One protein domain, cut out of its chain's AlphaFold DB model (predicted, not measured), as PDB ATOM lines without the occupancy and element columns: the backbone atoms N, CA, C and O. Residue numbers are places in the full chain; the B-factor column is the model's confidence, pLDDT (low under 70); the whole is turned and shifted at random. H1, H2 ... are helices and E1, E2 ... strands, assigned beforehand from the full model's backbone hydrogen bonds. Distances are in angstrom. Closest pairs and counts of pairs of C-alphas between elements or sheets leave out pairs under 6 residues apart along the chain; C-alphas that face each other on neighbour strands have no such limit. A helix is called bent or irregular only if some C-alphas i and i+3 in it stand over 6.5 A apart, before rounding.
ATOM      1  N   THR A   3     146.152 126.857 179.878       90.00
ATOM      2  CA  THR A   3     146.266 126.700 181.333       90.00
ATOM      3  C   THR A   3     147.363 125.697 181.658       90.00
ATOM      4  O   THR A   3     147.425 124.630 181.047       90.00
ATOM      5  N   ILE A   4     148.234 126.033 182.607       82.75
ATOM      6  CA  ILE A   4     149.291 125.147 183.095       82.75
ATOM      7  C   ILE A   4     149.104 124.839 184.576       82.75
ATOM      8  O   ILE A   4     148.681 125.682 185.363       82.75
ATOM      9  N   VAL A   5     149.459 123.611 184.946       77.75
ATOM     10  CA  VAL A   5     149.461 123.162 186.336       77.75
ATOM     11  C   VAL A   5     150.834 123.450 186.942       77.75
ATOM     12  O   VAL A   5     151.885 123.171 186.336       77.75
ATOM     13  N   PHE A   6     150.831 124.047 188.128       72.69
ATOM     14  CA  PHE A   6     152.043 124.237 188.912       72.69
ATOM     15  C   PHE A   6     152.360 122.988 189.722       72.69
ATOM     16  O   PHE A   6     151.475 122.226 190.106       72.69
ATOM     17  N   ASN A   7     153.650 122.771 189.964       61.97
ATOM     18  CA  ASN A   7     154.055 121.696 190.853       61.97
ATOM     19  C   ASN A   7     153.596 122.051 192.277       61.97
ATOM     20  O   ASN A   7     153.737 123.213 192.673       61.97
ATOM     21  N   PRO A   8     153.098 121.082 193.061       45.41
ATOM     22  CA  PRO A   8     152.832 121.295 194.479       45.41
ATOM     23  C   PRO A   8     154.078 121.857 195.181       45.41
ATOM     24  O   PRO A   8     155.178 121.336 194.995       45.41
ATOM     25  N   GLY A   9     153.920 122.943 195.944       45.41
ATOM     26  CA  GLY A   9     155.025 123.608 196.646       45.41
ATOM     27  C   GLY A   9     155.941 124.482 195.777       45.41
ATOM     28  O   GLY A   9     156.961 124.959 196.268       45.41
ATOM     29  N   ALA A  10     155.616 124.711 194.498       46.91
ATOM     30  CA  ALA A  10     156.350 125.676 193.679       46.91
ATOM     31  C   ALA A  10     156.224 127.094 194.262       46.91
ATOM     32  O   ALA A  10     155.147 127.486 194.706       46.91
ATOM     33  N   SER A  11     157.310 127.874 194.246       61.78
ATOM     34  CA  SER A  11     157.260 129.273 194.690       61.78
ATOM     35  C   SER A  11     156.505 130.151 193.689       61.78
ATOM     36  O   SER A  11     156.429 129.831 192.499       61.78
ATOM     37  N   LEU A  12     155.998 131.296 194.154       63.59
ATOM     38  CA  LEU A  12     155.311 132.278 193.314       63.59
ATOM     39  C   LEU A  12     156.184 132.720 192.126       63.59
ATOM     40  O   LEU A  12     155.731 132.736 190.981       63.59
ATOM     41  N   GLU A  13     157.463 133.008 192.376       68.25
ATOM     42  CA  GLU A  13     158.430 133.416 191.353       68.25
ATOM     43  C   GLU A  13     158.698 132.295 190.345       68.25
ATOM     44  O   GLU A  13     158.887 132.563 189.158       68.25
ATOM     45  N   SER A  14     158.717 131.035 190.795       64.94
ATOM     46  CA  SER A  14     158.892 129.869 189.924       64.94
ATOM     47  C   SER A  14     157.685 129.684 189.001       64.94
ATOM     48  O   SER A  14     157.848 129.539 187.786       64.94
ATOM     49  N   CYS A  15     156.474 129.780 189.554       74.00
ATOM     50  CA  CYS A  15     155.216 129.735 188.810       74.00
ATOM     51  C   CYS A  15     155.130 130.868 187.779       74.00
ATOM     52  O   CYS A  15     154.814 130.628 186.613       74.00
ATOM     53  N   TYR A  16     155.499 132.088 188.177       80.25
ATOM     54  CA  TYR A  16     155.520 133.250 187.293       80.25
ATOM     55  C   TYR A  16     156.540 133.102 186.154       80.25
ATOM     56  O   TYR A  16     156.207 133.346 184.994       80.25
ATOM     57  N   LYS A  17     157.764 132.639 186.448       81.69
ATOM     58  CA  LYS A  17     158.769 132.341 185.412       81.69
ATOM     59  C   LYS A  17     158.257 131.296 184.426       81.69
ATOM     60  O   LYS A  17     158.349 131.510 183.222       81.69
ATOM     61  N   LYS A  18     157.653 130.213 184.925       85.69
ATOM     62  CA  LYS A  18     157.065 129.155 184.090       85.69
ATOM     63  C   LYS A  18     155.982 129.707 183.159       85.69
ATOM     64  O   LYS A  18     155.989 129.390 181.974       85.69
ATOM     65  N   LEU A  19     155.097 130.570 183.664       89.19
ATOM     66  CA  LEU A  19     154.072 131.236 182.854       89.19
ATOM     67  C   LEU A  19     154.668 132.103 181.742       89.19
ATOM     68  O   LEU A  19     154.186 132.048 180.613       89.19
ATOM     69  N   LYS A  20     155.701 132.898 182.046       89.06
ATOM     70  CA  LYS A  20     156.351 133.770 181.054       89.06
ATOM     71  C   LYS A  20     157.062 132.963 179.977       89.06
ATOM     72  O   LYS A  20     156.812 133.196 178.802       89.06
ATOM     73  N   THR A  21     157.851 131.964 180.367       88.88
ATOM     74  CA  THR A  21     158.554 131.093 179.418       88.88
ATOM     75  C   THR A  21     157.585 130.358 178.494       88.88
ATOM     76  O   THR A  21     157.844 130.243 177.297       88.88
ATOM     77  N   GLU A  22     156.453 129.884 179.018       90.00
ATOM     78  CA  GLU A  22     155.439 129.200 178.213       90.00
ATOM     79  C   GLU A  22     154.697 130.165 177.276       90.00
ATOM     80  O   GLU A  22     154.392 129.818 176.133       90.00
ATOM     81  N   ALA A  23     154.423 131.389 177.728       92.25
ATOM     82  CA  ALA A  23     153.802 132.423 176.904       92.25
ATOM     83  C   ALA A  23     154.724 132.881 175.767       92.25
ATOM     84  O   ALA A  23     154.271 133.041 174.639       92.25
ATOM     85  N   GLU A  24     156.023 133.021 176.037       93.25
ATOM     86  CA  GLU A  24     157.040 133.331 175.028       93.25
ATOM     87  C   GLU A  24     157.158 132.220 173.977       93.25
ATOM     88  O   GLU A  24     157.234 132.510 172.786       93.25
ATOM     89  N   HIS A  25     157.119 130.951 174.398       92.25
ATOM     90  CA  HIS A  25     157.169 129.812 173.474       92.25
ATOM     91  C   HIS A  25     155.902 129.667 172.630       92.25
ATOM     92  O   HIS A  25     155.982 129.296 171.461       92.25
ATOM     93  N   SER A  26     154.732 129.901 173.224       90.94
ATOM     94  CA  SER A  26     153.446 129.684 172.552       90.94
ATOM     95  C   SER A  26     152.942 130.901 171.776       90.94
ATOM     96  O   SER A  26     152.096 130.745 170.900       90.94
ATOM     97  N   GLY A  27     153.424 132.105 172.095       91.44
ATOM     98  CA  GLY A  27     152.861 133.359 171.592       91.44
ATOM     99  C   GLY A  27     151.458 133.666 172.135       91.44
ATOM    100  O   GLY A  27     150.811 134.601 171.665       91.44
ATOM    101  N   GLU A  28     150.970 132.897 173.112       91.19
ATOM    102  CA  GLU A  28     149.641 133.048 173.700       91.19
ATOM    103  C   GLU A  28     149.695 133.498 175.164       91.19
ATOM    104  O   GLU A  28     150.677 133.303 175.881       91.19
ATOM    105  N   VAL A  29     148.578 134.048 175.650       90.56
ATOM    106  CA  VAL A  29     148.373 134.220 177.091       90.56
ATOM    107  C   VAL A  29     148.232 132.844 177.744       90.56
ATOM    108  O   VAL A  29     147.398 132.021 177.343       90.56
ATOM    109  N   VAL A  30     149.035 132.630 178.782       92.69
ATOM    110  CA  VAL A  30     149.063 131.420 179.600       92.69
ATOM    111  C   VAL A  30     148.607 131.787 181.004       92.69
ATOM    112  O   VAL A  30     148.952 132.853 181.510       92.69
ATOM    113  N   CYS A  31     147.839 130.919 181.644       88.88
ATOM    114  CA  CYS A  31     147.416 131.090 183.025       88.88
ATOM    115  C   CYS A  31     147.674 129.831 183.856       88.88
ATOM    116  O   CYS A  31     147.869 128.743 183.317       88.88
ATOM    117  N   GLY A  32     147.696 129.975 185.175       82.62
ATOM    118  CA  GLY A  32     147.833 128.856 186.103       82.62
ATOM    119  C   GLY A  32     147.268 129.210 187.470       82.62
ATOM    120  O   GLY A  32     147.299 130.373 187.870       82.62
ATOM    121  N   GLU A  33     146.724 128.219 188.168       78.38
ATOM    122  CA  GLU A  33     146.199 128.405 189.520       78.38
ATOM    123  C   GLU A  33     147.336 128.280 190.534       78.38
ATOM    124  O   GLU A  33     147.935 127.217 190.686       78.38
ATOM    125  N   PHE A  34     147.618 129.368 191.241       65.38
ATOM    126  CA  PHE A  34     148.540 129.403 192.362       65.38
ATOM    127  C   PHE A  34     147.753 129.585 193.656       65.38
ATOM    128  O   PHE A  34     147.211 130.661 193.910       65.38
ATOM    129  N   ASN A  35     147.688 128.530 194.475       59.59
ATOM    130  CA  ASN A  35     147.034 128.540 195.788       59.59
ATOM    131  C   ASN A  35     145.618 129.155 195.758       59.59
ATOM    132  O   ASN A  35     145.307 130.060 196.530       59.59
ATOM    133  N   GLY A  36     144.760 128.701 194.837       58.38
ATOM    134  CA  GLY A  36     143.389 129.202 194.696       58.38
ATOM    135  C   GLY A  36     143.247 130.544 193.971       58.38
ATOM    136  O   GLY A  36     142.126 131.016 193.801       58.38
ATOM    137  N   THR A  37     144.347 131.157 193.523       67.75
ATOM    138  CA  THR A  37     144.335 132.419 192.768       67.75
ATOM    139  C   THR A  37     144.853 132.201 191.352       67.75
ATOM    140  O   THR A  37     145.900 131.591 191.142       67.75
ATOM    141  N   MET A  38     144.135 132.716 190.355       77.50
ATOM    142  CA  MET A  38     144.555 132.618 188.957       77.50
ATOM    143  C   MET A  38     145.642 133.643 188.633       77.50
ATOM    144  O   MET A  38     145.404 134.841 188.715       77.50
ATOM    145  N   MET A  39     146.809 133.158 188.209       81.19
ATOM    146  CA  MET A  39     147.908 133.960 187.673       81.19
ATOM    147  C   MET A  39     147.860 133.986 186.149       81.19
ATOM    148  O   MET A  39     147.628 132.944 185.525       81.19
ATOM    149  N   TYR A  40     148.170 135.134 185.544       86.69
ATOM    150  CA  TYR A  40     148.201 135.293 184.089       86.69
ATOM    151  C   TYR A  40     149.565 135.774 183.590       86.69
ATOM    152  O   TYR A  40     150.213 136.632 184.187       86.69
ATOM    153  N   SER A  41     150.007 135.253 182.444       88.44
ATOM    154  CA  SER A  41     151.301 135.594 181.847       88.44
ATOM    155  C   SER A  41     151.364 137.012 181.279       88.44
ATOM    156  O   SER A  41     152.459 137.508 181.030       88.44
ATOM    157  N   ASN A  42     150.233 137.684 181.067       90.25
ATOM    158  CA  ASN A  42     150.169 139.087 180.648       90.25
ATOM    159  C   ASN A  42     150.091 140.065 181.834       90.25
ATOM    160  O   ASN A  42     150.179 141.273 181.630       90.25
ATOM    161  N   GLU A  43     149.973 139.559 183.059       86.81
ATOM    162  CA  GLU A  43     150.064 140.354 184.277       86.81
ATOM    163  C   GLU A  43     151.533 140.504 184.710       86.81
ATOM    164  O   GLU A  43     152.391 139.672 184.375       86.81
ATOM    165  N   SER A  44     151.856 141.594 185.414       82.00
ATOM    166  CA  SER A  44     153.154 141.739 186.076       82.00
ATOM    167  C   SER A  44     153.116 141.078 187.454       82.00
ATOM    168  O   SER A  44     152.103 141.138 188.147       82.00
TER     169      SER A  44
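AT A GLANCE: This is residues 3 to 44 of the 168 residues of an uncharacterized protein of Muribaculaceae bacterium Isolate-043 (Harlan) (UniProt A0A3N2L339). Look first for one helix, H1, packed over one face of a two-stranded hairpin, E1 and E2, and running alongside E1 in the opposite direction. The first printed residues, 3 to 4, add a very short parallel pairing along E1, on the side away from E2, and residues 5 to 11 then lead across to the start of H1. The printed part has 42 residues, with one named helix and two named strands in the order H1, E1, E2; the sheet's order is E1 - E2, antiparallel, and the class is mixed, helices and strands. The whole is compact, with a radius of gyration of the C-alphas of 9.3 A, yet elongated in outline, spanning 27 by 17 by 14 A.

IN THESE COORDINATES: Begin at C-alpha 3, at (146.266, 126.700, 181.333), and pass through residues 3 to 11, which hold no named element. Find C-alpha 12 at (155.311, 132.278, 193.314); from there H1, residues 12 to 26, runs 21.0 A to C-alpha 26 at (153.446, 129.684, 172.552). Next comes E1, residues 30 to 34, 12.9 A from first to last C-alpha. E2, residues 37 to 40, follows and ends with C-alpha 40 at (148.201, 135.293, 184.089), 9.9 A from C-alpha 37.

HOW THE PARTS SIT: Start with the hairpin of E1 and E2, antiparallel neighbours whose directions differ by 157 degrees. Among the C-alphas that face each other are those of Glu 33 and Met 38, 4.6 A apart. Look there for N 32 and O 39, 3.0 A apart, and N 34 and O 37, 2.8 A apart, both within hydrogen-bond range. Residues 3 to 4 pair with residues 31 to 32 of E1, parallel. H1 and E1 have 9 pairs of C-alphas within 8 A, the closest being those of Ala 23 and Val 30, 5.5 A apart. H1 and E2 have 2 such pairs, the closest being the C-alphas of Leu 19 and Tyr 40, 7.2 A apart. Within H1, which is not bent, every O i to N i+4 pair is within hydrogen-bond range.

THE WHOLE: The two C-alphas farthest apart are those of Gly 9 and Gly 27, at 27.0 A, while those of Thr 3 and Ser 44, the first and last printed, are 17.2 A apart. The printed part has no cut. The links from H1 to E1 and from E1 to E2 are both tight, with 3 and 2 residues between the elements. In the B-factor column you will find a mean pLDDT of 78.3 for the printed part; it is under 70 at residues 7 to 14, of which 12 to 14 belong to H1, and at residues 34 to 37, of which 34 belongs to E1 and 37 to E2.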